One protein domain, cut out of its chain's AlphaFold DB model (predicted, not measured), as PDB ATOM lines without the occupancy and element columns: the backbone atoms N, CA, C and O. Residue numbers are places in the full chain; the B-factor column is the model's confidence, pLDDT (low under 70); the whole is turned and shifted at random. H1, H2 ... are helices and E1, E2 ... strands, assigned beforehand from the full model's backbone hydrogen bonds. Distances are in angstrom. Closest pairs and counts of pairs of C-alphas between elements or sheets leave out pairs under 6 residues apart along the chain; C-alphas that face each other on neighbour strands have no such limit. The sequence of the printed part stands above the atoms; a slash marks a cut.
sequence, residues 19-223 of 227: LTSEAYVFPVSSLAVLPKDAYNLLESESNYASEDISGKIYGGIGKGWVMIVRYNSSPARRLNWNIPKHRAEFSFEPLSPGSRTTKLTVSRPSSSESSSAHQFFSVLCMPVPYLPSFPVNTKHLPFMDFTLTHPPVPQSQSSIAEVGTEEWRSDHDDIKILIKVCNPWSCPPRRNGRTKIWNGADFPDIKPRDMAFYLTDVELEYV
ATOM      1  N   LEU A  19     -27.402  -7.076 -47.246       72.25
ATOM      2  CA  LEU A  19     -27.946  -7.509 -45.970       72.25
ATOM      3  C   LEU A  19     -27.636  -8.978 -45.734       72.25
ATOM      4  O   LEU A  19     -27.603  -9.782 -46.662       72.25
ATOM      5  N   THR A  20     -27.408  -9.303 -44.465       79.00
ATOM      6  CA  THR A  20     -27.310 -10.690 -44.020       79.00
ATOM      7  C   THR A  20     -28.566 -11.026 -43.242       79.00
ATOM      8  O   THR A  20     -29.001 -10.271 -42.359       79.00
ATOM      9  N   SER A  21     -29.190 -12.143 -43.589       83.50
ATOM     10  CA  SER A  21     -30.404 -12.598 -42.922       83.50
ATOM     11  C   SER A  21     -30.448 -14.110 -42.802       83.50
ATOM     12  O   SER A  21     -29.675 -14.843 -43.421       83.50
ATOM     13  N   GLU A  22     -31.373 -14.561 -41.973       89.19
ATOM     14  CA  GLU A  22     -31.920 -15.904 -42.057       89.19
ATOM     15  C   GLU A  22     -33.405 -15.804 -42.404       89.19
ATOM     16  O   GLU A  22     -34.086 -14.853 -42.006       89.19
ATOM     17  N   ALA A  23     -33.920 -16.771 -43.154       88.88
ATOM     18  CA  ALA A  23     -35.312 -16.756 -43.572       88.88
ATOM     19  C   ALA A  23     -35.952 -18.138 -43.494       88.88
ATOM     20  O   ALA A  23     -35.318 -19.162 -43.727       88.88
ATOM     21  N   TYR A  24     -37.242 -18.161 -43.187       90.31
ATOM     22  CA  TYR A  24     -38.076 -19.350 -43.252       90.31
ATOM     23  C   TYR A  24     -39.071 -19.167 -44.384       90.31
ATOM     24  O   TYR A  24     -39.883 -18.243 -44.353       90.31
ATOM     25  N   VAL A  25     -38.997 -20.044 -45.379       88.12
ATOM     26  CA  VAL A  25     -39.867 -20.024 -46.553       88.12
ATOM     27  C   VAL A  25     -40.820 -21.199 -46.478       88.12
ATOM     28  O   VAL A  25     -40.403 -22.355 -46.415       88.12
ATOM     29  N   PHE A  26     -42.111 -20.897 -46.516       86.81
ATOM     30  CA  PHE A  26     -43.196 -21.866 -46.494       86.81
ATOM     31  C   PHE A  26     -43.892 -21.842 -47.857       86.81
ATOM     32  O   PHE A  26     -44.702 -20.945 -48.111       86.81
ATOM     33  N   PRO A  27     -43.592 -22.799 -48.752       83.00
ATOM     34  CA  PRO A  27     -44.343 -22.974 -49.988       83.00
ATOM     35  C   PRO A  27     -45.804 -23.288 -49.681       83.00
ATOM     36  O   PRO A  27     -46.101 -24.114 -48.810       83.00
ATOM     37  N   VAL A  28     -46.727 -22.682 -50.423       77.75
ATOM     38  CA  VAL A  28     -48.163 -22.833 -50.171       77.75
ATOM     39  C   VAL A  28     -48.847 -23.648 -51.262       77.75
ATOM     40  O   VAL A  28     -48.450 -23.673 -52.423       77.75
ATOM     41  N   SER A  29     -49.867 -24.415 -50.882       67.69
ATOM     42  CA  SER A  29     -50.518 -25.362 -51.798       67.69
ATOM     43  C   SER A  29     -51.697 -24.770 -52.580       67.69
ATOM     44  O   SER A  29     -52.148 -25.396 -53.541       67.69
ATOM     45  N   SER A  30     -52.186 -23.575 -52.220       64.06
ATOM     46  CA  SER A  30     -53.301 -22.909 -52.904       64.06
ATOM     47  C   SER A  30     -53.405 -21.415 -52.568       64.06
ATOM     48  O   SER A  30     -53.720 -21.073 -51.433       64.06
ATOM     49  N   LEU A  31     -53.235 -20.556 -53.580       61.44
ATOM     50  CA  LEU A  31     -53.691 -19.155 -53.613       61.44
ATOM     51  C   LEU A  31     -54.402 -18.880 -54.950       61.44
ATOM     52  O   LEU A  31     -54.064 -17.955 -55.675       61.44
ATOM     53  N   ALA A  32     -55.341 -19.751 -55.338       57.06
ATOM     54  CA  ALA A  32     -56.089 -19.572 -56.591       57.06
ATOM     55  C   ALA A  32     -57.083 -18.394 -56.538       57.06
ATOM     56  O   ALA A  32     -57.517 -17.914 -57.578       57.06
ATOM     57  N   VAL A  33     -57.452 -17.966 -55.329       63.50
ATOM     58  CA  VAL A  33     -58.234 -16.761 -55.060       63.50
ATOM     59  C   VAL A  33     -57.515 -16.044 -53.934       63.50
ATOM     60  O   VAL A  33     -57.271 -16.648 -52.882       63.50
ATOM     61  N   LEU A  34     -57.144 -14.789 -54.168       66.50
ATOM     62  CA  LEU A  34     -56.600 -13.966 -53.106       66.50
ATOM     63  C   LEU A  34     -57.717 -13.617 -52.112       66.50
ATOM     64  O   LEU A  34     -58.824 -13.256 -52.513       66.50
ATOM     65  N   PRO A  35     -57.457 -13.738 -50.807       65.81
ATOM     66  CA  PRO A  35     -58.327 -13.201 -49.772       65.81
ATOM     67  C   PRO A  35     -58.568 -11.707 -49.997       65.81
ATOM     68  O   PRO A  35     -57.697 -11.015 -50.514       65.81
ATOM     69  N   LYS A  36     -59.737 -11.203 -49.590       65.25
ATOM     70  CA  LYS A  36     -60.109  -9.792 -49.787       65.25
ATOM     71  C   LYS A  36     -59.061  -8.818 -49.227       65.25
ATOM     72  O   LYS A  36     -58.831  -7.769 -49.811       65.25
ATOM     73  N   ASP A  37     -58.387  -9.228 -48.157       64.94
ATOM     74  CA  ASP A  37     -57.365  -8.449 -47.458       64.94
ATOM     75  C   ASP A  37     -55.933  -8.860 -47.864       64.94
ATOM     76  O   ASP A  37     -54.987  -8.696 -47.096       64.94
ATOM     77  N   ALA A  38     -55.759  -9.474 -49.042       67.50
ATOM     78  CA  ALA A  38     -54.440  -9.854 -49.556       67.50
ATOM     79  C   ALA A  38     -53.587  -8.645 -49.952       67.50
ATOM     80  O   ALA A  38     -52.362  -8.720 -49.889       67.50
ATOM     81  N   TYR A  39     -54.243  -7.555 -50.349       69.88
ATOM     82  CA  TYR A  39     -53.617  -6.272 -50.626       69.88
ATOM     83  C   TYR A  39     -53.716  -5.378 -49.395       69.88
ATOM     84  O   TYR A  39     -54.719  -5.394 -48.677       69.88
ATOM     85  N   ASN A  40     -52.694  -4.556 -49.164       71.31
ATOM     86  CA  ASN A  40     -52.839  -3.447 -48.226       71.31
ATOM     87  C   ASN A  40     -53.957  -2.504 -48.712       71.31
ATOM     88  O   ASN A  40     -54.203  -2.425 -49.909       71.31
ATOM     89  N   LEU A  41     -54.613  -1.754 -47.820       71.38
ATOM     90  CA  LEU A  41     -55.655  -0.785 -48.200       71.38
ATOM     91  C   LEU A  41     -55.212   0.146 -49.343       71.38
ATOM     92  O   LEU A  41     -55.950   0.309 -50.311       71.38
ATOM     93  N   LEU A  42     -53.981   0.661 -49.279       66.94
ATOM     94  CA  LEU A  42     -53.409   1.533 -50.313       66.94
ATOM     95  C   LEU A  42     -53.209   0.834 -51.660       66.94
ATOM     96  O   LEU A  42     -53.224   1.474 -52.707       66.94
ATOM     97  N   GLU A  43     -53.005  -0.479 -51.629       70.62
ATOM     98  CA  GLU A  43     -52.835  -1.299 -52.821       70.62
ATOM     99  C   GLU A  43     -54.171  -1.800 -53.365       70.62
ATOM    100  O   GLU A  43     -54.341  -1.934 -54.573       70.62
ATOM    101  N   SER A  44     -55.144  -2.035 -52.485       72.19
ATOM    102  CA  SER A  44     -56.455  -2.586 -52.827       72.19
ATOM    103  C   SER A  44     -57.294  -1.651 -53.698       72.19
ATOM    104  O   SER A  44     -58.140  -2.118 -54.454       72.19
ATOM    105  N   GLU A  45     -57.044  -0.342 -53.616       73.62
ATOM    106  CA  GLU A  45     -57.725   0.680 -54.420       73.62
ATOM    107  C   GLU A  45     -57.047   0.919 -55.778       73.62
ATOM    108  O   GLU A  45     -57.548   1.676 -56.609       73.62
ATOM    109  N   SER A  46     -55.898   0.290 -56.019       72.12
ATOM    110  CA  SER A  46     -55.123   0.489 -57.235       72.12
ATOM    111  C   SER A  46     -55.613  -0.368 -58.406       72.12
ATOM    112  O   SER A  46     -56.184  -1.449 -58.242       72.12
ATOM    113  N   ASN A  47     -55.261   0.054 -59.620       73.88
ATOM    114  CA  ASN A  47     -55.554  -0.712 -60.829       73.88
ATOM    115  C   ASN A  47     -54.826  -2.070 -60.891       73.88
ATOM    116  O   ASN A  47     -55.278  -2.943 -61.621       73.88
ATOM    117  N   TYR A  48     -53.736  -2.294 -60.142       68.94
ATOM    118  CA  TYR A  48     -53.042  -3.593 -60.144       68.94
ATOM    119  C   TYR A  48     -53.669  -4.627 -59.202       68.94
ATOM    120  O   TYR A  48     -53.354  -5.805 -59.318       68.94
ATOM    121  N   ALA A  49     -54.563  -4.227 -58.295       72.69
ATOM    122  CA  ALA A  49     -55.376  -5.180 -57.540       72.69
ATOM    123  C   ALA A  49     -56.540  -5.752 -58.379       72.69
ATOM    124  O   ALA A  49     -57.183  -6.718 -57.965       72.69
ATOM    125  N   SER A  50     -56.810  -5.169 -59.556       74.81
ATOM    126  CA  SER A  50     -57.865  -5.605 -60.472       74.81
ATOM    127  C   SER A  50     -57.403  -6.763 -61.355       74.81
ATOM    128  O   SER A  50     -56.543  -6.576 -62.214       74.81
ATOM    129  N   GLU A  51     -58.045  -7.930 -61.226       74.69
ATOM    130  CA  GLU A  51     -57.786  -9.087 -62.100       74.69
ATOM    131  C   GLU A  51     -58.012  -8.773 -63.589       74.69
ATOM    132  O   GLU A  51     -57.356  -9.372 -64.441       74.69
ATOM    133  N   ASP A  52     -58.899  -7.824 -63.908       77.31
ATOM    134  CA  ASP A  52     -59.189  -7.417 -65.287       77.31
ATOM    135  C   ASP A  52     -58.023  -6.638 -65.919       77.31
ATOM    136  O   ASP A  52     -57.857  -6.657 -67.138       77.31
ATOM    137  N   ILE A  53     -57.211  -5.961 -65.098       72.81
ATOM    138  CA  ILE A  53     -56.096  -5.112 -65.544       72.81
ATOM    139  C   ILE A  53     -54.755  -5.831 -65.361       72.81
ATOM    140  O   ILE A  53     -53.944  -5.868 -66.284       72.81
ATOM    141  N   SER A  54     -54.500  -6.413 -64.185       70.56
ATOM    142  CA  SER A  54     -53.246  -7.117 -63.870       70.56
ATOM    143  C   SER A  54     -53.220  -8.564 -64.363       70.56
ATOM    144  O   SER A  54     -52.185  -9.227 -64.294       70.56
ATOM    145  N   GLY A  55     -54.365  -9.075 -64.814       71.50
ATOM    146  CA  GLY A  55     -54.562 -10.482 -65.113       71.50
ATOM    147  C   GLY A  55     -54.862 -11.312 -63.865       71.50
ATOM    148  O   GLY A  55     -54.562 -10.949 -62.724       71.50
ATOM    149  N   LYS A  56     -55.457 -12.481 -64.107       71.88
ATOM    150  CA  LYS A  56     -55.776 -13.456 -63.066       71.88
ATOM    151  C   LYS A  56     -54.515 -14.149 -62.556       71.88
ATOM    152  O   LYS A  56     -53.636 -14.530 -63.325       71.88
ATOM    153  N   ILE A  57     -54.455 -14.408 -61.254       66.38
ATOM    154  CA  ILE A  57     -53.350 -15.163 -60.660       66.38
ATOM    155  C   ILE A  57     -53.474 -16.637 -61.056       66.38
ATOM    156  O   ILE A  57     -54.332 -17.370 -60.562       66.38
ATOM    157  N   TYR A  58     -52.589 -17.090 -61.944       57.47
ATOM    158  CA  TYR A  58     -52.586 -18.477 -62.423       57.47
ATOM    159  C   TYR A  58     -51.780 -19.443 -61.543       57.47
ATOM    160  O   TYR A  58     -51.976 -20.650 -61.654       57.47
ATOM    161  N   GLY A  59     -50.936 -18.939 -60.634       54.12
ATOM    162  CA  GLY A  59     -50.217 -19.722 -59.620       54.12
ATOM    163  C   GLY A  59     -49.411 -20.911 -60.175       54.12
ATOM    164  O   GLY A  59     -49.930 -22.020 -60.282       54.12
ATOM    165  N   GLY A  60     -48.118 -20.710 -60.459       51.41
ATOM    166  CA  GLY A  60     -47.203 -21.762 -60.935       51.41
ATOM    167  C   GLY A  60     -46.886 -22.865 -59.908       51.41
ATOM    168  O   GLY A  60     -47.489 -22.945 -58.832       51.41
ATOM    169  N   ILE A  61     -45.913 -23.736 -60.217       46.41
ATOM    170  CA  ILE A  61     -45.411 -24.755 -59.274       46.41
ATOM    171  C   ILE A  61     -44.864 -24.030 -58.040       46.41
ATOM    172  O   ILE A  61     -43.814 -23.406 -58.092       46.41
ATOM    173  N   GLY A  62     -45.614 -24.086 -56.942       52.84
ATOM    174  CA  GLY A  62     -45.319 -23.334 -55.725       52.84
ATOM    175  C   GLY A  62     -46.473 -22.465 -55.243       52.84
ATOM    176  O   GLY A  62     -46.504 -22.217 -54.056       52.84
ATOM    177  N   LYS A  63     -47.434 -22.068 -56.101       62.94
ATOM    178  CA  LYS A  63     -48.676 -21.296 -55.819       62.94
ATOM    179  C   LYS A  63     -48.573 -20.121 -54.818       62.94
ATOM    180  O   LYS A  63     -49.606 -19.600 -54.418       62.94
ATOM    181  N   GLY A  64     -47.367 -19.697 -54.448       71.06
ATOM    182  CA  GLY A  64     -47.070 -18.673 -53.455       71.06
ATOM    183  C   GLY A  64     -46.117 -19.153 -52.357       71.06
ATOM    184  O   GLY A  64     -45.897 -20.342 -52.122       71.06
ATOM    185  N   TRP A  65     -45.553 -18.193 -51.644       77.19
ATOM    186  CA  TRP A  65     -44.594 -18.448 -50.581       77.19
ATOM    187  C   TRP A  65     -44.902 -17.480 -49.458       77.19
ATOM    188  O   TRP A  65     -45.153 -16.303 -49.701       77.19
ATOM    189  N   VAL A  66     -44.858 -17.969 -48.230       83.19
ATOM    190  CA  VAL A  66     -44.745 -17.096 -47.068       83.19
ATOM    191  C   VAL A  66     -43.284 -17.088 -46.669       83.19
ATOM    192  O   VAL A  66     -42.704 -18.150 -46.451       83.19
ATOM    193  N   MET A  67     -42.702 -15.899 -46.556       86.69
ATOM    194  CA  MET A  67     -41.334 -15.723 -46.087       86.69
ATOM    195  C   MET A  67     -41.341 -14.989 -44.752       86.69
ATOM    196  O   MET A  67     -41.935 -13.921 -44.623       86.69
ATOM    197  N   ILE A  68     -40.668 -15.559 -43.757       88.44
ATOM    198  CA  ILE A  68     -40.372 -14.890 -42.490       88.44
ATOM    199  C   ILE A  68     -38.875 -14.654 -42.453       88.44
ATOM    200  O   ILE A  68     -38.106 -15.608 -42.364       88.44
ATOM    201  N   VAL A  69     -38.475 -13.389 -42.526       86.00
ATOM    202  CA  VAL A  69     -37.071 -12.983 -42.621       86.00
ATOM    203  C   VAL A  69     -36.642 -12.330 -41.315       86.00
ATOM    204  O   VAL A  69     -37.289 -11.398 -40.831       86.00
ATOM    205  N   ARG A  70     -35.531 -12.803 -40.749       86.12
ATOM    206  CA  ARG A  70     -34.854 -12.193 -39.606       86.12
ATOM    207  C   ARG A  70     -33.546 -11.578 -40.087       86.12
ATOM    208  O   ARG A  70     -32.608 -12.281 -40.456       86.12
ATOM    209  N   TYR A  71     -33.484 -10.251 -40.077       81.44
ATOM    210  CA  TYR A  71     -32.270  -9.519 -40.431       81.44
ATOM    211  C   TYR A  71     -31.233  -9.625 -39.312       81.44
ATOM    212  O   TYR A  71     -31.542  -9.337 -38.156       81.44
ATOM    213  N   ASN A  72     -30.001  -9.987 -39.668       76.19
ATOM    214  CA  ASN A  72     -28.857  -9.974 -38.754       76.19
ATOM    215  C   ASN A  72     -28.112  -8.639 -38.846       76.19
ATOM    216  O   ASN A  72     -27.749  -8.052 -37.829       76.19
ATOM    217  N   SER A  73     -27.939  -8.128 -40.065       70.81
ATOM    218  CA  SER A  73     -27.422  -6.788 -40.324       70.81
ATOM    219  C   SER A  73     -28.184  -6.169 -41.487       70.81
ATOM    220  O   SER A  73     -28.190  -6.718 -42.588       70.81
ATOM    221  N   SER A  74     -28.790  -5.010 -41.258       64.81
ATOM    222  CA  SER A  74     -29.341  -4.183 -42.323       64.81
ATOM    223  C   SER A  74     -28.894  -2.756 -42.071       64.81
ATOM    224  O   SER A  74     -29.194  -2.216 -41.002       64.81
ATOM    225  N   PRO A  75     -28.198  -2.120 -43.020       59.31
ATOM    226  CA  PRO A  75     -27.976  -0.698 -42.903       59.31
ATOM    227  C   PRO A  75     -29.290   0.042 -43.288       59.31
ATOM    228  O   PRO A  75     -29.507   1.178 -42.856       59.31
ATOM    229  N   ALA A  76     -30.217  -0.612 -44.012       56.94
ATOM    230  CA  ALA A  76     -31.462  -0.023 -44.493       56.94
ATOM    231  C   ALA A  76     -32.453   0.195 -43.341       56.94
ATOM    232  O   ALA A  76     -32.904  -0.744 -42.677       56.94
ATOM    233  N   ARG A  77     -32.837   1.458 -43.125       55.44
ATOM    234  CA  ARG A  77     -33.994   1.816 -42.291       55.44
ATOM    235  C   ARG A  77     -35.283   1.338 -42.975       55.44
ATOM    236  O   ARG A  77     -35.296   1.113 -44.180       55.44
ATOM    237  N   ARG A  78     -36.391   1.230 -42.224       54.56
ATOM    238  CA  ARG A  78     -37.720   0.739 -42.683       54.56
ATOM    239  C   ARG A  78     -38.283   1.386 -43.966       54.56
ATOM    240  O   ARG A  78     -39.296   0.903 -44.465       54.56
ATOM    241  N   LEU A  79     -37.655   2.442 -44.470       53.62
ATOM    242  CA  LEU A  79     -38.212   3.412 -45.398       53.62
ATOM    243  C   LEU A  79     -38.417   2.899 -46.828       53.62
ATOM    244  O   LEU A  79     -39.394   3.278 -47.434       53.62
ATOM    245  N   ASN A  80     -37.593   2.020 -47.396       55.19
ATOM    246  CA  ASN A  80     -37.386   2.142 -48.853       55.19
ATOM    247  C   ASN A  80     -37.747   0.940 -49.721       55.19
ATOM    248  O   ASN A  80     -37.046   0.691 -50.693       55.19
ATOM    249  N   TRP A  81     -38.784   0.169 -49.381       60.47
ATOM    250  CA  TRP A  81     -39.032  -1.099 -50.097       60.47
ATOM    251  C   TRP A  81     -40.282  -1.122 -50.964       60.47
ATOM    252  O   TRP A  81     -40.550  -2.169 -51.532       60.47
ATOM    253  N   ASN A  82     -41.050  -0.025 -51.046       65.44
ATOM    254  CA  ASN A  82     -42.271   0.043 -51.865       65.44
ATOM    255  C   ASN A  82     -43.202  -1.182 -51.674       65.44
ATOM    256  O   ASN A  82     -43.902  -1.618 -52.576       65.44
ATOM    257  N   ILE A  83     -43.133  -1.767 -50.478       68.81
ATOM    258  CA  ILE A  83     -43.905  -2.905 -50.002       68.81
ATOM    259  C   ILE A  83     -44.548  -2.379 -48.725       68.81
ATOM    260  O   ILE A  83     -43.805  -2.021 -47.795       68.81
ATOM    261  N   PRO A  84     -45.883  -2.294 -48.658       66.56
ATOM    262  CA  PRO A  84     -46.572  -1.876 -47.452       66.56
ATOM    263  C   PRO A  84     -46.254  -2.806 -46.283       66.56
ATOM    264  O   PRO A  84     -46.161  -4.027 -46.421       66.56
ATOM    265  N   LYS A  85     -46.059  -2.225 -45.097       73.12
ATOM    266  CA  LYS A  85     -45.604  -2.956 -43.907       73.12
ATOM    267  C   LYS A  85     -46.562  -2.726 -42.755       73.12
ATOM    268  O   LYS A  85     -46.794  -1.591 -42.352       73.12
ATOM    269  N   HIS A  86     -47.008  -3.810 -42.133       74.62
ATOM    270  CA  HIS A  86     -47.711  -3.752 -40.856       74.62
ATOM    271  C   HIS A  86     -46.759  -4.083 -39.707       74.62
ATOM    272  O   HIS A  86     -45.869  -4.930 -39.825       74.62
ATOM    273  N   ARG A  87     -46.926  -3.398 -38.571       78.56
ATOM    274  CA  ARG A  87     -46.153  -3.712 -37.368       78.56
ATOM    275  C   ARG A  87     -46.636  -5.046 -36.800       78.56
ATOM    276  O   ARG A  87     -47.809  -5.189 -36.472       78.56
ATOM    277  N   ALA A  88     -45.704  -5.970 -36.618       83.06
ATOM    278  CA  ALA A  88     -45.908  -7.240 -35.941       83.06
ATOM    279  C   ALA A  88     -44.717  -7.535 -35.025       83.06
ATOM    280  O   ALA A  88     -43.633  -6.962 -35.189       83.06
ATOM    281  N   GLU A  89     -44.936  -8.408 -34.054       88.19
ATOM    282  CA  GLU A  89     -43.908  -8.934 -33.167       88.19
ATOM    283  C   GLU A  89     -43.587 -10.372 -33.571       88.19
ATOM    284  O   GLU A  89     -44.488 -11.168 -33.835       88.19
ATOM    285  N   PHE A  90     -42.297 -10.684 -33.653       89.44
ATOM    286  CA  PHE A  90     -41.793 -11.979 -34.093       89.44
ATOM    287  C   PHE A  90     -40.990 -12.604 -32.953       89.44
ATOM    288  O   PHE A  90     -40.099 -11.948 -32.412       89.44
ATOM    289  N   SER A  91     -41.267 -13.866 -32.623       90.19
ATOM    290  CA  SER A  91     -40.448 -14.662 -31.697       90.19
ATOM    291  C   SER A  91     -39.914 -15.911 -32.391       90.19
ATOM    292  O   SER A  91     -40.632 -16.566 -33.154       90.19
ATOM    293  N   PHE A  92     -38.645 -16.215 -32.116       90.81
ATOM    294  CA  PHE A  92     -37.898 -17.360 -32.628       90.81
ATOM    295  C   PHE A  92     -37.271 -18.078 -31.434       90.81
ATOM    296  O   PHE A  92     -36.198 -17.702 -30.960       90.81
ATOM    297  N   GLU A  93     -37.947 -19.100 -30.924       91.44
ATOM    298  CA  GLU A  93     -37.537 -19.798 -29.703       91.44
ATOM    299  C   GLU A  93     -37.178 -21.254 -30.004       91.44
ATOM    300  O   GLU A  93     -37.939 -21.942 -30.689       91.44
ATOM    301  N   PRO A  94     -36.056 -21.786 -29.492       90.62
ATOM    302  CA  PRO A  94     -35.833 -23.223 -29.538       90.62
ATOM    303  C   PRO A  94     -36.918 -23.928 -28.713       90.62
ATOM    304  O   PRO A  94     -37.254 -23.492 -27.614       90.62
ATOM    305  N   LEU A  95     -37.461 -25.040 -29.219       87.06
ATOM    306  CA  LEU A  95     -38.550 -25.766 -28.544       87.06
ATOM    307  C   LEU A  95     -38.163 -26.229 -27.128       87.06
ATOM    308  O   LEU A  95     -38.997 -26.285 -26.227       87.06
ATOM    309  N   SER A  96     -36.898 -26.584 -26.947       87.31
ATOM    310  CA  SER A  96     -36.284 -26.899 -25.664       87.31
ATOM    311  C   SER A  96     -34.787 -26.578 -25.734       87.31
ATOM    312  O   SER A  96     -34.237 -26.491 -26.840       87.31
ATOM    313  N   PRO A  97     -34.098 -26.394 -24.594       88.25
ATOM    314  CA  PRO A  97     -32.658 -26.152 -24.586       88.25
ATOM    315  C   PRO A  97     -31.904 -27.236 -25.372       88.25
ATOM    316  O   PRO A  97     -32.070 -28.426 -25.113       88.25
ATOM    317  N   GLY A  98     -31.108 -26.829 -26.365       82.88
ATOM    318  CA  GLY A  98     -30.358 -27.740 -27.243       82.88
ATOM    319  C   GLY A  98     -31.162 -28.362 -28.395       82.88
ATOM    320  O   GLY A  98     -30.586 -29.061 -29.231       82.88
ATOM    321  N   SER A  99     -32.468 -28.098 -28.488       85.62
ATOM    322  CA  SER A  99     -33.275 -28.528 -29.628       85.62
ATOM    323  C   SER A  99     -32.911 -27.746 -30.884       85.62
ATOM    324  O   SER A  99     -32.770 -26.525 -30.860       85.62
ATOM    325  N   ARG A 100     -32.818 -28.454 -32.014       85.75
ATOM    326  CA  ARG A 100     -32.694 -27.832 -33.341       85.75
ATOM    327  C   ARG A 100     -34.048 -27.395 -33.910       85.75
ATOM    328  O   ARG A 100     -34.094 -26.771 -34.966       85.75
ATOM    329  N   THR A 101     -35.144 -27.739 -33.236       88.88
ATOM    330  CA  THR A 101     -36.492 -27.322 -33.617       88.88
ATOM    331  C   THR A 101     -36.734 -25.900 -33.144       88.88
ATOM    332  O   THR A 101     -36.646 -25.624 -31.948       88.88
ATOM    333  N   THR A 102     -37.087 -25.018 -34.076       90.50
ATOM    334  CA  THR A 102     -37.410 -23.619 -33.770       90.50
ATOM    335  C   THR A 102     -38.919 -23.422 -33.813       90.50
ATOM    336  O   THR A 102     -39.570 -23.806 -34.784       90.50
ATOM    337  N   LYS A 103     -39.476 -22.827 -32.765       91.06
ATOM    338  CA  LYS A 103     -40.839 -22.313 -32.717       91.06
ATOM    339  C   LYS A 103     -40.831 -20.874 -33.211       91.06
ATOM    340  O   LYS A 103     -40.151 -20.027 -32.638       91.06
ATOM    341  N   LEU A 104     -41.595 -20.619 -34.265       90.88
ATOM    342  CA  LEU A 104     -41.803 -19.290 -34.810       90.88
ATOM    343  C   LEU A 104     -43.222 -18.847 -34.502       90.88
ATOM    344  O   LEU A 104     -44.178 -19.569 -34.795       90.88
ATOM    345  N   THR A 105     -43.356 -17.644 -33.960       89.69
ATOM    346  CA  THR A 105     -44.660 -17.025 -33.720       89.69
ATOM    347  C   THR A 105     -44.683 -15.594 -34.210       89.69
ATOM    348  O   THR A 105     -43.710 -14.867 -34.003       89.69
ATOM    349  N   VAL A 106     -45.814 -15.188 -34.788       89.31
ATOM    350  CA  VAL A 106     -46.087 -13.786 -35.115       89.31
ATOM    351  C   VAL A 106     -47.351 -13.334 -34.392       89.31
ATOM    352  O   VAL A 106     -48.397 -13.993 -34.465       89.31
ATOM    353  N   SER A 107     -47.238 -12.216 -33.682       87.44
ATOM    354  CA  SER A 107     -48.311 -11.599 -32.905       87.44
ATOM    355  C   SER A 107     -48.502 -10.133 -33.266       87.44
ATOM    356  O   SER A 107     -47.612  -9.459 -33.795       87.44
ATOM    357  N   ARG A 108     -49.696  -9.615 -32.967       81.88
ATOM    358  CA  ARG A 108     -49.919  -8.167 -32.973       81.88
ATOM    359  C   ARG A 108     -49.113  -7.503 -31.852       81.88
ATOM    360  O   ARG A 108     -48.985  -8.099 -30.784       81.88
ATOM    361  N   PRO A 109     -48.634  -6.265 -32.055       77.50
ATOM    362  CA  PRO A 109     -48.024  -5.488 -30.984       77.50
ATOM    363  C   PRO A 109     -49.101  -5.162 -29.937       77.50
ATOM    364  O   PRO A 109     -49.965  -4.323 -30.187       77.50
ATOM    365  N   SER A 110     -49.094  -5.846 -28.791       64.94
ATOM    366  CA  SER A 110     -50.028  -5.569 -27.695       64.94
ATOM    367  C   SER A 110     -49.494  -4.441 -26.810       64.94
ATOM    368  O   SER A 110     -48.294  -4.340 -26.560       64.94
ATOM    369  N   SER A 111     -50.380  -3.558 -26.343       57.44
ATOM    370  CA  SER A 111     -50.025  -2.541 -25.348       57.44
ATOM    371  C   SER A 111     -50.092  -3.066 -23.913       57.44
ATOM    372  O   SER A 111     -49.474  -2.452 -23.051       57.44
ATOM    373  N   SER A 112     -50.817  -4.162 -23.634       53.81
ATOM    374  CA  SER A 112     -51.035  -4.642 -22.256       53.81
ATOM    375  C   SER A 112     -51.954  -5.880 -22.144       53.81
ATOM    376  O   SER A 112     -52.935  -5.806 -21.419       53.81
ATOM    377  N   GLU A 113     -51.702  -7.006 -22.829       50.72
ATOM    378  CA  GLU A 113     -52.321  -8.308 -22.471       50.72
ATOM    379  C   GLU A 113     -51.637  -9.504 -23.169       50.72
ATOM    380  O   GLU A 113     -50.907  -9.337 -24.151       50.72
ATOM    381  N   SER A 114     -51.810 -10.696 -22.585       52.31
ATOM    382  CA  SER A 114     -50.987 -11.904 -22.747       52.31
ATOM    383  C   SER A 114     -50.692 -12.307 -24.203       52.31
ATOM    384  O   SER A 114     -51.580 -12.565 -25.016       52.31
ATOM    385  N   SER A 115     -49.397 -12.434 -24.511       55.34
ATOM    386  CA  SER A 115     -48.824 -12.627 -25.852       55.34
ATOM    387  C   SER A 115     -49.336 -13.845 -26.630       55.34
ATOM    388  O   SER A 115     -49.053 -13.949 -27.818       55.34
ATOM    389  N   SER A 116     -50.077 -14.771 -26.013       60.06
ATOM    390  CA  SER A 116     -50.682 -15.921 -26.700       60.06
ATOM    391  C   SER A 116     -52.040 -15.616 -27.339       60.06
ATOM    392  O   SER A 116     -52.394 -16.268 -28.316       60.06
ATOM    393  N   ALA A 117     -52.807 -14.650 -26.817       61.41
ATOM    394  CA  ALA A 117     -54.154 -14.340 -27.314       61.41
ATOM    395  C   ALA A 117     -54.140 -13.586 -28.657       61.41
ATOM    396  O   ALA A 117     -55.096 -13.657 -29.424       61.41
ATOM    397  N   HIS A 118     -53.033 -12.904 -28.963       70.94
ATOM    398  CA  HIS A 118     -52.866 -12.084 -30.166       70.94
ATOM    399  C   HIS A 118     -51.931 -12.704 -31.219       70.94
ATOM    400  O   HIS A 118     -51.519 -12.011 -32.153       70.94
ATOM    401  N   GLN A 119     -51.575 -13.986 -31.073       80.75
ATOM    402  CA  GLN A 119     -50.816 -14.721 -32.088       80.75
ATOM    403  C   GLN A 119     -51.727 -15.100 -33.250       80.75
ATOM    404  O   GLN A 119     -52.744 -15.768 -33.067       80.75
ATOM    405  N   PHE A 120     -51.330 -14.708 -34.455       82.12
ATOM    406  CA  PHE A 120     -52.029 -15.089 -35.682       82.12
ATOM    407  C   PHE A 120     -51.236 -16.074 -36.542       82.12
ATOM    408  O   PHE A 120     -51.816 -16.673 -37.446       82.12
ATOM    409  N   PHE A 121     -49.953 -16.290 -36.229       86.31
ATOM    410  CA  PHE A 121     -49.103 -17.318 -36.827       86.31
ATOM    411  C   PHE A 121     -48.325 -18.077 -35.751       86.31
ATOM    412  O   PHE A 121     -47.723 -17.460 -34.868       86.31
ATOM    413  N   SER A 122     -48.293 -19.409 -35.847       87.56
ATOM    414  CA  SER A 122     -47.488 -20.260 -34.966       87.56
ATOM    415  C   SER A 122     -47.088 -21.565 -35.656       87.56
ATOM    416  O   SER A 122     -47.945 -22.366 -36.041       87.56
ATOM    417  N   VAL A 123     -45.783 -21.808 -35.792       87.62
ATOM    418  CA  VAL A 123     -45.243 -23.012 -36.445       87.62
ATOM    419  C   VAL A 123     -44.008 -23.544 -35.724       87.62
ATOM    420  O   VAL A 123     -43.212 -22.793 -35.160       87.62
ATOM    421  N   LEU A 124     -43.835 -24.861 -35.761       89.38
ATOM    422  CA  LEU A 124     -42.610 -25.559 -35.397       89.38
ATOM    423  C   LEU A 124     -41.863 -25.937 -36.672       89.38
ATOM    424  O   LEU A 124     -42.369 -26.709 -37.484       89.38
ATOM    425  N   CYS A 125     -40.651 -25.422 -36.830       88.88
ATOM    426  CA  CYS A 125     -39.749 -25.768 -37.918       88.88
ATOM    427  C   CYS A 125     -38.767 -26.831 -37.427       88.88
ATOM    428  O   CYS A 125     -37.837 -26.526 -36.676       88.88
ATOM    429  N   MET A 126     -38.980 -28.082 -37.837       88.75
ATOM    430  CA  MET A 126     -38.134 -29.218 -37.456       88.75
ATOM    431  C   MET A 126     -37.155 -29.556 -38.581       88.75
ATOM    432  O   MET A 126     -37.612 -29.961 -39.649       88.75
ATOM    433  N   PRO A 127     -35.834 -29.426 -38.392       87.81
ATOM    434  CA  PRO A 127     -34.869 -29.807 -39.420       87.81
ATOM    435  C   PRO A 127     -35.011 -31.279 -39.809       87.81
ATOM    436  O   PRO A 127     -35.155 -32.137 -38.935       87.81
ATOM    437  N   VAL A 128     -34.951 -31.576 -41.107       86.56
ATOM    438  CA  VAL A 128     -34.986 -32.960 -41.595       86.56
ATOM    439  C   VAL A 128     -33.648 -33.637 -41.266       86.56
ATOM    440  O   VAL A 128     -32.602 -33.151 -41.703       86.56
ATOM    441  N   PRO A 129     -33.635 -34.743 -40.498       82.88
ATOM    442  CA  PRO A 129     -32.398 -35.448 -40.185       82.88
ATOM    443  C   PRO A 129     -31.693 -35.946 -41.451       82.88
ATOM    444  O   PRO A 129     -32.343 -36.404 -42.385       82.88
ATOM    445  N   TYR A 130     -30.359 -35.895 -41.450       82.44
ATOM    446  CA  TYR A 130     -29.477 -36.424 -42.505       82.44
ATOM    447  C   TYR A 130     -29.573 -35.767 -43.887       82.44
ATOM    448  O   TYR A 130     -28.774 -36.107 -44.758       82.44
ATOM    449  N   LEU A 131     -30.477 -34.808 -44.100       84.69
ATOM    450  CA  LEU A 131     -30.488 -34.044 -45.337       84.69
ATOM    451  C   LEU A 131     -29.383 -32.973 -45.286       84.69
ATOM    452  O   LEU A 131     -29.384 -32.150 -44.363       84.69
ATOM    453  N   PRO A 132     -28.425 -32.973 -46.234       86.38
ATOM    454  CA  PRO A 132     -27.383 -31.962 -46.262       86.38
ATOM    455  C   PRO A 132     -27.976 -30.589 -46.583       86.38
ATOM    456  O   PRO A 132     -29.089 -30.460 -47.088       86.38
ATOM    457  N   SER A 133     -27.211 -29.547 -46.275       87.69
ATOM    458  CA  SER A 133     -27.549 -28.195 -46.713       87.69
ATOM    459  C   SER A 133     -27.108 -27.997 -48.163       87.69
ATOM    460  O   SER A 133     -26.027 -28.453 -48.538       87.69
ATOM    461  N   PHE A 134     -27.923 -27.319 -48.967       86.44
ATOM    462  CA  PHE A 134     -27.660 -27.102 -50.389       86.44
ATOM    463  C   PHE A 134     -27.243 -25.648 -50.624       86.44
ATOM    464  O   PHE A 134     -28.052 -24.752 -50.375       86.44
ATOM    465  N   PRO A 135     -26.004 -25.381 -51.073       86.12
ATOM    466  CA  PRO A 135     -25.615 -24.039 -51.473       86.12
ATOM    467  C   PRO A 135     -26.279 -23.701 -52.811       86.12
ATOM    468  O   PRO A 135     -26.166 -24.455 -53.778       86.12
ATOM    469  N   VAL A 136     -26.967 -22.566 -52.866       82.75
ATOM    470  CA  VAL A 136     -27.598 -22.040 -54.075       82.75
ATOM    471  C   VAL A 136     -27.034 -20.654 -54.366       82.75
ATOM    472  O   VAL A 136     -26.833 -19.841 -53.463       82.75
ATOM    473  N   ASN A 137     -26.759 -20.411 -55.644       81.06
ATOM    474  CA  ASN A 137     -26.391 -19.109 -56.176       81.06
ATOM    475  C   ASN A 137     -27.289 -18.826 -57.386       81.06
ATOM    476  O   ASN A 137     -27.188 -19.528 -58.398       81.06
ATOM    477  N   THR A 138     -28.178 -17.839 -57.265       72.31
ATOM    478  CA  THR A 138     -29.192 -17.535 -58.292       72.31
ATOM    479  C   THR A 138     -28.576 -17.079 -59.610       72.31
ATOM    480  O   THR A 138     -29.111 -17.414 -60.663       72.31
ATOM    481  N   LYS A 139     -27.372 -16.489 -59.589       72.69
ATOM    482  CA  LYS A 139     -26.610 -16.103 -60.790       72.69
ATOM    483  C   LYS A 139     -26.369 -17.250 -61.775       72.69
ATOM    484  O   LYS A 139     -26.175 -17.029 -62.968       72.69
ATOM    485  N   HIS A 140     -26.331 -18.484 -61.277       72.69
ATOM    486  CA  HIS A 140     -26.049 -19.675 -62.080       72.69
ATOM    487  C   HIS A 140     -27.301 -20.502 -62.409       72.69
ATOM    488  O   HIS A 140     -27.171 -21.591 -62.970       72.69
ATOM    489  N   LEU A 141     -28.503 -20.007 -62.092       71.62
ATOM    490  CA  LEU A 141     -29.775 -20.692 -62.336       71.62
ATOM    491  C   LEU A 141     -30.613 -19.947 -63.394       71.62
ATOM    492  O   LEU A 141     -31.641 -19.368 -63.058       71.62
ATOM    493  N   PRO A 142     -30.247 -19.999 -64.692       62.19
ATOM    494  CA  PRO A 142     -30.895 -19.208 -65.749       62.19
ATOM    495  C   PRO A 142     -32.359 -19.594 -66.032       62.19
ATOM    496  O   PRO A 142     -33.028 -18.933 -66.815       62.19
ATOM    497  N   PHE A 143     -32.852 -20.683 -65.435       64.19
ATOM    498  CA  PHE A 143     -34.239 -21.141 -65.561       64.19
ATOM    499  C   PHE A 143     -35.142 -20.674 -64.409       64.19
ATOM    500  O   PHE A 143     -36.347 -20.913 -64.457       64.19
ATOM    501  N   MET A 144     -34.579 -20.055 -63.365       62.50
ATOM    502  CA  MET A 144     -35.344 -19.472 -62.265       62.50
ATOM    503  C   MET A 144     -35.137 -17.966 -62.279       62.50
ATOM    504  O   MET A 144     -34.113 -17.469 -61.819       62.50
ATOM    505  N   ASP A 145     -36.115 -17.252 -62.828       65.00
ATOM    506  CA  ASP A 145     -36.140 -15.801 -62.744       65.00
ATOM    507  C   ASP A 145     -36.630 -15.387 -61.350       65.00
ATOM    508  O   ASP A 145     -37.790 -15.605 -60.995       65.00
ATOM    509  N   PHE A 146     -35.714 -14.845 -60.546       67.00
ATOM    510  CA  PHE A 146     -36.004 -14.274 -59.229       67.00
ATOM    511  C   PHE A 146     -36.255 -12.763 -59.297       67.00
ATOM    512  O   PHE A 146     -36.275 -12.113 -58.257       67.00
ATOM    513  N   THR A 147     -36.450 -12.202 -60.496       72.88
ATOM    514  CA  THR A 147     -36.763 -10.782 -60.661       72.88
ATOM    515  C   THR A 147     -38.035 -10.439 -59.892       72.88
ATOM    516  O   THR A 147     -39.123 -10.936 -60.192       72.88
ATOM    517  N   LEU A 148     -37.894  -9.576 -58.890       72.88
ATOM    518  CA  LEU A 148     -39.014  -9.063 -58.115       72.88
ATOM    519  C   LEU A 148     -39.505  -7.787 -58.783       72.88
ATOM    520  O   LEU A 148     -38.763  -6.817 -58.906       72.88
ATOM    521  N   THR A 149     -40.755  -7.787 -59.237       75.12
ATOM    522  CA  THR A 149     -41.405  -6.584 -59.757       75.12
ATOM    523  C   THR A 149     -42.231  -5.926 -58.662       75.12
ATOM    524  O   THR A 149     -42.983  -6.571 -57.932       75.12
ATOM    525  N   HIS A 150     -42.081  -4.613 -58.546       74.94
ATOM    526  CA  HIS A 150     -42.753  -3.783 -57.564       74.94
ATOM    527  C   HIS A 150     -43.713  -2.835 -58.293       74.94
ATOM    528  O   HIS A 150     -43.258  -2.068 -59.153       74.94
ATOM    529  N   PRO A 151     -45.021  -2.885 -57.985       73.75
ATOM    530  CA  PRO A 151     -46.002  -2.000 -58.595       73.75
ATOM    531  C   PRO A 151     -45.863  -0.566 -58.068       73.75
ATOM    532  O   PRO A 151     -45.315  -0.362 -56.984       73.75
ATOM    533  N   PRO A 152     -46.390   0.431 -58.793       75.19
ATOM    534  CA  PRO A 152     -46.521   1.786 -58.274       75.19
ATOM    535  C   PRO A 152     -47.435   1.812 -57.039       75.19
ATOM    536  O   PRO A 152     -48.617   1.492 -57.142       75.19
ATOM    537  N   VAL A 153     -46.917   2.179 -55.866       73.81
ATOM    538  CA  VAL A 153     -47.708   2.313 -54.624       73.81
ATOM    539  C   VAL A 153     -47.902   3.799 -54.311       73.81
ATOM    540  O   VAL A 153     -46.932   4.547 -54.388       73.81
ATOM    541  N   PRO A 154     -49.102   4.281 -53.945       71.50
ATOM    542  CA  PRO A 154     -49.281   5.681 -53.566       71.50
ATOM    543  C   PRO A 154     -48.515   6.013 -52.275       71.50
ATOM    544  O   PRO A 154     -48.538   5.258 -51.303       71.50
ATOM    545  N   GLN A 155     -47.832   7.160 -52.255       70.56
ATOM    546  CA  GLN A 155     -47.116   7.630 -51.069       70.56
ATOM    547  C   GLN A 155     -48.101   8.165 -50.022       70.56
ATOM    548  O   GLN A 155     -48.920   9.040 -50.306       70.56
ATOM    549  N   SER A 156     -47.986   7.683 -48.786       65.50
ATOM    550  CA  SER A 156     -48.790   8.170 -47.664       65.50
ATOM    551  C   SER A 156     -48.110   9.352 -46.977       65.50
ATOM    552  O   SER A 156     -46.928   9.300 -46.642       65.50
ATOM    553  N   GLN A 157     -48.857  10.430 -46.729       61.16
ATOM    554  CA  GLN A 157     -48.339  11.610 -46.020       61.16
ATOM    555  C   GLN A 157     -48.227  11.395 -44.499       61.16
ATOM    556  O   GLN A 157     -47.501  12.125 -43.826       61.16
ATOM    557  N   SER A 158     -48.950  10.419 -43.940       61.78
ATOM    558  CA  SER A 158     -49.090  10.213 -42.491       61.78
ATOM    559  C   SER A 158     -48.218   9.082 -41.936       61.78
ATOM    560  O   SER A 158     -47.975   9.035 -40.728       61.78
ATOM    561  N   SER A 159     -47.717   8.189 -42.793       59.62
ATOM    562  CA  SER A 159     -46.968   6.995 -42.399       59.62
ATOM    563  C   SER A 159     -45.613   6.946 -43.097       59.62
ATOM    564  O   SER A 159     -45.492   6.685 -44.288       59.62
ATOM    565  N   ILE A 160     -44.550   7.133 -42.316       56.81
ATOM    566  CA  ILE A 160     -43.152   7.053 -42.771       56.81
ATOM    567  C   ILE A 160     -42.794   5.646 -43.314       56.81
ATOM    568  O   ILE A 160     -41.789   5.470 -43.997       56.81
ATOM    569  N   ALA A 161     -43.596   4.621 -43.008       53.16
ATOM    570  CA  ALA A 161     -43.392   3.251 -43.482       53.16
ATOM    571  C   ALA A 161     -43.927   2.997 -44.907       53.16
ATOM    572  O   ALA A 161     -43.693   1.914 -45.444       53.16
ATOM    573  N   GLU A 162     -44.622   3.969 -45.498       59.19
ATOM    574  CA  GLU A 162     -45.343   3.879 -46.772       59.19
ATOM    575  C   GLU A 162     -44.707   4.828 -47.798       59.19
ATOM    576  O   GLU A 162     -45.257   5.866 -48.171       59.19
ATOM    577  N   VAL A 163     -43.489   4.484 -48.225       60.47
ATOM    578  CA  VAL A 163     -42.825   5.143 -49.355       60.47
ATOM    579  C   VAL A 163     -43.357   4.520 -50.638       60.47
ATOM    580  O   VAL A 163     -43.185   3.320 -50.859       60.47
ATOM    581  N   GLY A 164     -44.031   5.345 -51.432       65.75
ATOM    582  CA  GLY A 164     -44.676   4.961 -52.679       65.75
ATOM    583  C   GLY A 164     -43.817   5.212 -53.918       65.75
ATOM    584  O   GLY A 164     -42.817   5.911 -53.841       65.75
ATOM    585  N   THR A 165     -44.229   4.667 -55.061       71.31
ATOM    586  CA  THR A 165     -43.636   4.840 -56.398       71.31
ATOM    587  C   THR A 165     -44.710   5.200 -57.416       71.31
ATOM    588  O   THR A 165     -45.836   4.725 -57.330       71.31
ATOM    589  N   GLU A 166     -44.347   5.995 -58.422       73.56
ATOM    590  CA  GLU A 166     -45.248   6.345 -59.535       73.56
ATOM    591  C   GLU A 166     -45.144   5.372 -60.723       73.56
ATOM    592  O   GLU A 166     -46.057   5.277 -61.539       73.56
ATOM    593  N   GLU A 167     -44.045   4.618 -60.816       74.69
ATOM    594  CA  GLU A 167     -43.747   3.703 -61.922       74.69
ATOM    595  C   GLU A 167     -43.396   2.304 -61.402       74.69
ATOM    596  O   GLU A 167     -42.855   2.162 -60.304       74.69
ATOM    597  N   TRP A 168     -43.608   1.283 -62.237       76.94
ATOM    598  CA  TRP A 168     -43.123  -0.074 -61.984       76.94
ATOM    599  C   TRP A 168     -41.599  -0.119 -61.865       76.94
ATOM    600  O   TRP A 168     -40.871   0.479 -62.665       76.94
ATOM    601  N   ARG A 169     -41.114  -0.893 -60.896       75.19
ATOM    602  CA  ARG A 169     -39.684  -1.130 -60.662       75.19
ATOM    603  C   ARG A 169     -39.402  -2.618 -60.616       75.19
ATOM    604  O   ARG A 169     -40.274  -3.391 -60.234       75.19
ATOM    605  N   SER A 170     -38.197  -3.017 -60.992       75.69
ATOM    606  CA  SER A 170     -37.729  -4.385 -60.796       75.69
ATOM    607  C   SER A 170     -36.403  -4.409 -60.050       75.69
ATOM    608  O   SER A 170     -35.568  -3.519 -60.234       75.69
ATOM    609  N   ASP A 171     -36.229  -5.435 -59.224       70.31
ATOM    610  CA  ASP A 171     -34.926  -5.843 -58.700       70.31
ATOM    611  C   ASP A 171     -34.513  -7.173 -59.308       70.31
ATOM    612  O   ASP A 171     -35.362  -8.009 -59.637       70.31
ATOM    613  N   HIS A 172     -33.207  -7.373 -59.411       67.44
ATOM    614  CA  HIS A 172     -32.623  -8.662 -59.717       67.44
ATOM    615  C   HIS A 172     -31.641  -9.034 -58.611       67.44
ATOM    616  O   HIS A 172     -30.513  -8.540 -58.574       67.44
ATOM    617  N   ASP A 173     -32.074  -9.934 -57.734       64.00
ATOM    618  CA  ASP A 173     -31.291 -10.300 -56.562       64.00
ATOM    619  C   ASP A 173     -30.278 -11.404 -56.919       64.00
ATOM    620  O   ASP A 173     -30.629 -12.556 -57.223       64.00
ATOM    621  N   ASP A 174     -28.988 -11.073 -56.817       70.00
ATOM    622  CA  ASP A 174     -27.900 -12.054 -56.767       70.00
ATOM    623  C   ASP A 174     -27.873 -12.680 -55.360       70.00
ATOM    624  O   ASP A 174     -27.192 -12.220 -54.444       70.00
ATOM    625  N   ILE A 175     -28.632 -13.760 -55.173       72.69
ATOM    626  CA  ILE A 175     -28.799 -14.423 -53.883       72.69
ATOM    627  C   ILE A 175     -27.785 -15.555 -53.756       72.69
ATOM    628  O   ILE A 175     -27.817 -16.544 -54.500       72.69
ATOM    629  N   LYS A 176     -26.926 -15.450 -52.740       81.25
ATOM    630  CA  LYS A 176     -26.131 -16.574 -52.230       81.25
ATOM    631  C   LYS A 176     -26.744 -17.065 -50.941       81.25
ATOM    632  O   LYS A 176     -26.996 -16.282 -50.027       81.25
ATOM    633  N   ILE A 177     -26.999 -18.366 -50.883       83.19
ATOM    634  CA  ILE A 177     -27.809 -18.921 -49.811       83.19
ATOM    635  C   ILE A 177     -27.467 -20.367 -49.526       83.19
ATOM    636  O   ILE A 177     -27.179 -21.150 -50.432       83.19
ATOM    637  N   LEU A 178     -27.547 -20.738 -48.255       86.00
ATOM    638  CA  LEU A 178     -27.473 -22.122 -47.830       86.00
ATOM    639  C   LEU A 178     -28.871 -22.594 -47.426       86.00
ATOM    640  O   LEU A 178     -29.426 -22.160 -46.417       86.00
ATOM    641  N   ILE A 179     -29.445 -23.499 -48.216       87.62
ATOM    642  CA  ILE A 179     -30.798 -24.013 -48.004       87.62
ATOM    643  C   ILE A 179     -30.749 -25.250 -47.111       87.62
ATOM    644  O   ILE A 179     -30.098 -26.246 -47.432       87.62
ATOM    645  N   LYS A 180     -31.499 -25.218 -46.012       89.81
ATOM    646  CA  LYS A 180     -31.829 -26.374 -45.170       89.81
ATOM    647  C   LYS A 180     -33.310 -26.681 -45.313       89.81
ATOM    648  O   LYS A 180     -34.126 -25.773 -45.430       89.81
ATOM    649  N   VAL A 181     -33.680 -27.955 -45.266       88.94
ATOM    650  CA  VAL A 181     -35.093 -28.355 -45.298       88.94
ATOM    651  C   VAL A 181     -35.583 -28.624 -43.884       88.94
ATOM    652  O   VAL A 181     -34.901 -29.268 -43.079       88.94
ATOM    653  N   CYS A 182     -36.779 -28.137 -43.583       87.50
ATOM    654  CA  CYS A 182     -37.473 -28.407 -42.338       87.50
ATOM    655  C   CYS A 182     -38.928 -28.817 -42.590       87.50
ATOM    656  O   CYS A 182     -39.548 -28.438 -43.580       87.50
ATOM    657  N   ASN A 183     -39.476 -29.605 -41.672       86.38
ATOM    658  CA  ASN A 183     -40.879 -29.988 -41.662       86.38
ATOM    659  C   ASN A 183     -41.659 -28.963 -40.821       86.38
ATOM    660  O   ASN A 183     -41.381 -28.854 -39.619       86.38
ATOM    661  N   PRO A 184     -42.606 -28.212 -41.415       82.06
ATOM    662  CA  PRO A 184     -43.422 -27.241 -40.698       82.06
ATOM    663  C   PRO A 184     -44.606 -27.935 -40.015       82.06
ATOM    664  O   PRO A 184     -45.429 -28.570 -40.670       82.06
ATOM    665  N   TRP A 185     -44.709 -27.831 -38.691       79.81
ATOM    666  CA  TRP A 185     -45.808 -28.408 -37.905       79.81
ATOM    667  C   TRP A 185     -46.580 -27.323 -37.156       79.81
ATOM    668  O   TRP A 185     -45.999 -26.340 -36.704       79.81
ATOM    669  N   SER A 186     -47.894 -27.499 -36.979       71.75
ATOM    670  CA  SER A 186     -48.678 -26.570 -36.155       71.75
ATOM    671  C   SER A 186     -48.232 -26.615 -34.695       71.75
ATOM    672  O   SER A 186     -47.859 -27.675 -34.186       71.75
ATOM    673  N   CYS A 187     -48.350 -25.487 -33.998       62.75
ATOM    674  CA  CYS A 187     -48.132 -25.411 -32.559       62.75
ATOM    675  C   CYS A 187     -49.453 -25.057 -31.843       62.75
ATOM    676  O   CYS A 187     -49.955 -23.952 -32.043       62.75
ATOM    677  N   PRO A 188     -50.030 -25.943 -31.004       62.62
ATOM    678  CA  PRO A 188     -49.562 -27.288 -30.670       62.62
ATOM    679  C   PRO A 188     -49.751 -28.301 -31.822       62.62
ATOM    680  O   PRO A 188     -50.611 -28.106 -32.692       62.62
ATOM    681  N   PRO A 189     -48.987 -29.411 -31.824       59.72
ATOM    682  CA  PRO A 189     -49.167 -30.489 -32.791       59.72
ATOM    683  C   PRO A 189     -50.574 -31.080 -32.657       59.72
ATOM    684  O   PRO A 189     -50.953 -31.565 -31.590       59.72
ATOM    685  N   ARG A 190     -51.380 -31.046 -33.722       57.09
ATOM    686  CA  ARG A 190     -52.713 -31.668 -33.713       57.09
ATOM    687  C   ARG A 190     -52.642 -33.102 -34.227       57.09
ATOM    688  O   ARG A 190     -52.153 -33.355 -35.321       57.09
ATOM    689  N   ARG A 191     -53.240 -34.028 -33.471       45.00
ATOM    690  CA  ARG A 191     -53.284 -35.478 -33.745       45.00
ATOM    691  C   ARG A 191     -53.967 -35.865 -35.075       45.00
ATOM    692  O   ARG A 191     -53.725 -36.955 -35.572       45.00
ATOM    693  N   ASN A 192     -54.767 -34.970 -35.673       49.81
ATOM    694  CA  ASN A 192     -55.596 -35.246 -36.861       49.81
ATOM    695  C   ASN A 192     -55.130 -34.531 -38.151       49.81
ATOM    696  O   ASN A 192     -55.946 -34.275 -39.035       49.81
ATOM    697  N   GLY A 193     -53.852 -34.155 -38.263       49.28
ATOM    698  CA  GLY A 193     -53.257 -33.739 -39.547       49.28
ATOM    699  C   GLY A 193     -53.778 -32.427 -40.154       49.28
ATOM    700  O   GLY A 193     -53.524 -32.147 -41.320       49.28
ATOM    701  N   ARG A 194     -54.507 -31.601 -39.391       51.69
ATOM    702  CA  ARG A 194     -54.890 -30.243 -39.812       51.69
ATOM    703  C   ARG A 194     -53.943 -29.233 -39.168       51.69
ATOM    704  O   ARG A 194     -54.168 -28.797 -38.038       51.69
ATOM    705  N   THR A 195     -52.873 -28.906 -39.888       57.66
ATOM    706  CA  THR A 195     -51.863 -27.896 -39.550       57.66
ATOM    707  C   THR A 195     -52.431 -26.489 -39.711       57.66
ATOM    708  O   THR A 195     -52.107 -25.780 -40.661       57.66
ATOM    709  N   LYS A 196     -53.312 -26.071 -38.799       66.25
ATOM    710  CA  LYS A 196     -53.745 -24.672 -38.752       66.25
ATOM    711  C   LYS A 196     -52.603 -23.843 -38.156       66.25
ATOM    712  O   LYS A 196     -52.442 -23.801 -36.940       66.25
ATOM    713  N   ILE A 197     -51.751 -23.316 -39.033       76.25
ATOM    714  CA  ILE A 197     -50.592 -22.473 -38.695       76.25
ATOM    715  C   ILE A 197     -51.012 -21.004 -38.558       76.25
ATOM    716  O   ILE A 197     -50.397 -20.254 -37.801       76.25
ATOM    717  N   TRP A 198     -52.101 -20.632 -39.230       75.94
ATOM    718  CA  TRP A 198     -52.676 -19.293 -39.256       75.94
ATOM    719  C   TRP A 198     -53.995 -19.256 -38.493       75.94
ATOM    720  O   TRP A 198     -54.706 -20.257 -38.439       75.94
ATOM    721  N   ASN A 199     -54.384 -18.112 -37.934       73.06
ATOM    722  CA  ASN A 199     -55.676 -18.016 -37.249       73.06
ATOM    723  C   ASN A 199     -56.881 -17.917 -38.211       73.06
ATOM    724  O   ASN A 199     -57.985 -18.315 -37.827       73.06
ATOM    725  N   GLY A 200     -56.670 -17.495 -39.463       68.81
ATOM    726  CA  GLY A 200     -57.709 -17.339 -40.485       68.81
ATOM    727  C   GLY A 200     -58.547 -16.062 -40.355       68.81
ATOM    728  O   GLY A 200     -59.468 -15.886 -41.143       68.81
ATOM    729  N   ALA A 201     -58.261 -15.212 -39.364       70.31
ATOM    730  CA  ALA A 201     -58.949 -13.940 -39.138       70.31
ATOM    731  C   ALA A 201     -58.060 -12.751 -39.517       70.31
ATOM    732  O   ALA A 201     -58.496 -11.860 -40.231       70.31
ATOM    733  N   ASP A 202     -56.805 -12.768 -39.064       67.75
ATOM    734  CA  ASP A 202     -55.852 -11.672 -39.285       67.75
ATOM    735  C   ASP A 202     -54.915 -11.957 -40.450       67.75
ATOM    736  O   ASP A 202     -54.392 -11.052 -41.089       67.75
ATOM    737  N   PHE A 203     -54.685 -13.244 -40.689       70.38
ATOM    738  CA  PHE A 203     -53.999 -13.731 -41.860       70.38
ATOM    739  C   PHE A 203     -54.790 -14.921 -42.409       70.38
ATOM    740  O   PHE A 203     -55.274 -15.740 -41.615       70.38
ATOM    741  N   PRO A 204     -54.936 -15.031 -43.737       67.50
ATOM    742  CA  PRO A 204     -55.697 -16.102 -44.361       67.50
ATOM    743  C   PRO A 204     -55.234 -17.488 -43.915       67.50
ATOM    744  O   PRO A 204     -54.045 -17.716 -43.686       67.50
ATOM    745  N   ASP A 205     -56.161 -18.444 -43.825       69.00
ATOM    746  CA  ASP A 205     -55.805 -19.832 -43.516       69.00
ATOM    747  C   ASP A 205     -55.188 -20.503 -44.751       69.00
ATOM    748  O   ASP A 205     -55.856 -21.188 -45.529       69.00
ATOM    749  N   ILE A 206     -53.900 -20.238 -44.974       71.62
ATOM    750  CA  ILE A 206     -53.147 -20.817 -46.081       71.62
ATOM    751  C   ILE A 206     -52.588 -22.165 -45.646       71.62
ATOM    752  O   ILE A 206     -51.888 -22.261 -44.641       71.62
ATOM    753  N   LYS A 207     -52.824 -23.209 -46.442       72.00
ATOM    754  CA  LYS A 207     -52.235 -24.530 -46.211       72.00
ATOM    755  C   LYS A 207     -50.794 -24.571 -46.748       72.00
ATOM    756  O   LYS A 207     -50.628 -24.672 -47.978       72.00
ATOM    757  N   PRO A 208     -49.756 -24.529 -45.885       70.44
ATOM    758  CA  PRO A 208     -48.399 -24.765 -46.350       70.44
ATOM    759  C   PRO A 208     -48.268 -26.212 -46.820       70.44
ATOM    760  O   PRO A 208     -49.058 -27.087 -46.451       70.44
ATOM    761  N   ARG A 209     -47.277 -26.463 -47.667       73.00
ATOM    762  CA  ARG A 209     -46.865 -27.830 -47.979       73.00
ATOM    763  C   ARG A 209     -46.224 -28.473 -46.749       73.00
ATOM    764  O   ARG A 209     -45.782 -27.780 -45.837       73.00
ATOM    765  N   ASP A 210     -46.097 -29.796 -46.777       75.50
ATOM    766  CA  ASP A 210     -45.445 -30.584 -45.719       75.50
ATOM    767  C   ASP A 210     -43.909 -30.395 -45.681       75.50
ATOM    768  O   ASP A 210     -43.172 -31.259 -45.219       75.50
ATOM    769  N   MET A 211     -43.416 -29.265 -46.193       83.19
ATOM    770  CA  MET A 211     -42.011 -28.909 -46.305       83.19
ATOM    771  C   MET A 211     -41.864 -27.388 -46.263       83.19
ATOM    772  O   MET A 211     -42.632 -26.668 -46.901       83.19
ATOM    773  N   ALA A 212     -40.849 -26.918 -45.552       85.62
ATOM    774  CA  ALA A 212     -40.399 -25.538 -45.509       85.62
ATOM    775  C   ALA A 212     -38.879 -25.488 -45.705       85.62
ATOM    776  O   ALA A 212     -38.166 -26.477 -45.505       85.62
ATOM    777  N   PHE A 213     -38.383 -24.326 -46.110       88.56
ATOM    778  CA  PHE A 213     -36.960 -24.075 -46.278       88.56
ATOM    779  C   PHE A 213     -36.487 -23.125 -45.189       88.56
ATOM    780  O   PHE A 213     -37.062 -22.059 -44.993       88.56
ATOM    781  N   TYR A 214     -35.436 -23.520 -44.485       89.88
ATOM    782  CA  TYR A 214     -34.678 -22.643 -43.615       89.88
ATOM    783  C   TYR A 214     -33.432 -22.191 -44.366       89.88
ATOM    784  O   TYR A 214     -32.542 -22.979 -44.682       89.88
ATOM    785  N   LEU A 215     -33.425 -20.916 -44.694       88.12
ATOM    786  CA  LEU A 215     -32.403 -20.250 -45.462       88.12
ATOM    787  C   LEU A 215     -31.413 -19.616 -44.489       88.12
ATOM    788  O   LEU A 215     -31.783 -18.728 -43.719       88.12
ATOM    789  N   THR A 216     -30.173 -20.093 -44.507       83.31
ATOM    790  CA  THR A 216     -29.075 -19.555 -43.694       83.31
ATOM    791  C   THR A 216     -28.047 -18.864 -44.566       83.31
ATOM    792  O   THR A 216     -27.901 -19.217 -45.737       83.31
ATOM    793  N   ASP A 217     -27.328 -17.914 -43.969       77.38
ATOM    794  CA  ASP A 217     -26.275 -17.139 -44.632       77.38
ATOM    795  C   ASP A 217     -26.787 -16.451 -45.899       77.38
ATOM    796  O   ASP A 217     -26.132 -16.464 -46.938       77.38
ATOM    797  N   VAL A 218     -28.002 -15.896 -45.822       72.12
ATOM    798  CA  VAL A 218     -28.601 -15.222 -46.968       72.12
ATOM    799  C   VAL A 218     -27.925 -13.870 -47.136       72.12
ATOM    800  O   VAL A 218     -28.121 -12.977 -46.306       72.12
ATOM    801  N   GLU A 219     -27.158 -13.723 -48.210       70.25
ATOM    802  CA  GLU A 219     -26.761 -12.421 -48.739       70.25
ATOM    803  C   GLU A 219     -27.868 -11.970 -49.694       70.25
ATOM    804  O   GLU A 219     -28.011 -12.536 -50.779       70.25
ATOM    805  N   LEU A 220     -28.687 -11.008 -49.257       66.12
ATOM    806  CA  LEU A 220     -29.659 -10.344 -50.129       66.12
ATOM    807  C   LEU A 220     -29.126  -8.963 -50.475       66.12
ATOM    808  O   LEU A 220     -28.630  -8.229 -49.611       66.12
ATOM    809  N   GLU A 221     -29.258  -8.614 -51.739       60.91
ATOM    810  CA  GLU A 221     -29.127  -7.250 -52.213       60.91
ATOM    811  C   GLU A 221     -30.571  -6.788 -52.473       60.91
ATOM    812  O   GLU A 221     -31.286  -7.479 -53.176       60.91
ATOM    813  N   TYR A 222     -31.034  -5.708 -51.826       58.38
ATOM    814  CA  TYR A 222     -32.359  -5.112 -52.087       58.38
ATOM    815  C   TYR A 222     -32.254  -3.679 -52.599       58.38
ATOM    816  O   TYR A 222     -31.464  -2.897 -52.052       58.38
ATOM    817  N   VAL A 223     -33.117  -3.305 -53.551       51.75
ATOM    818  CA  VAL A 223     -33.292  -1.941 -54.076       51.75
ATOM    819  C   VAL A 223     -33.517  -0.911 -52.979       51.75
ATOM    820  O   VAL A 223     -34.319  -1.069 -52.059       51.75
TER     821      VAL A 223
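What this domain is: This is residues 19 to 223 of the 227 residues of an uncharacterized protein of Sphaerobolus stellatus (strain SS14) (UniProt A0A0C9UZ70). What shape is it? Little is regular structure: a strongly twisted, branched antiparallel sheet of eight strands folds over, its meander E3-E4-E5, successive antiparallel neighbours, partly facing E1-E2. How large? The 205 printed residues, 79 in ten strands and two helices, mostly strand, are compact, with radius of gyration of the C-alphas 18.0 A and spans 49 by 47 by 36 A.

Where its parts are: Where is the sheet? E9 is residues 176 to 186, 29.4 A long, E10 212 to 222, E1 19 to 27, E2 65 to 73, E3 89 to 94, E4 102 to 107, E5 119 to 127, E6 134 to 137. C-alpha 19 is at (-27.946, -7.509, -45.970), C-alpha 222 at (-32.359, -5.112, -52.087). What else? H1 is 41 to 44, H2 51 to 54, E7 148 to 150, E8 169 to 171.

How they stand to each other: What neighbours E9? E5 and E6 lie on one side of E9, E10 on the other, with N 180 and O 214 2.8 A apart. The helices? H1 and H2 are apart.

The domain as a whole: Any cut? The printed part has none. Low confidence? The long link E9 to E10 includes residues 187 to 196, under pLDDT 70.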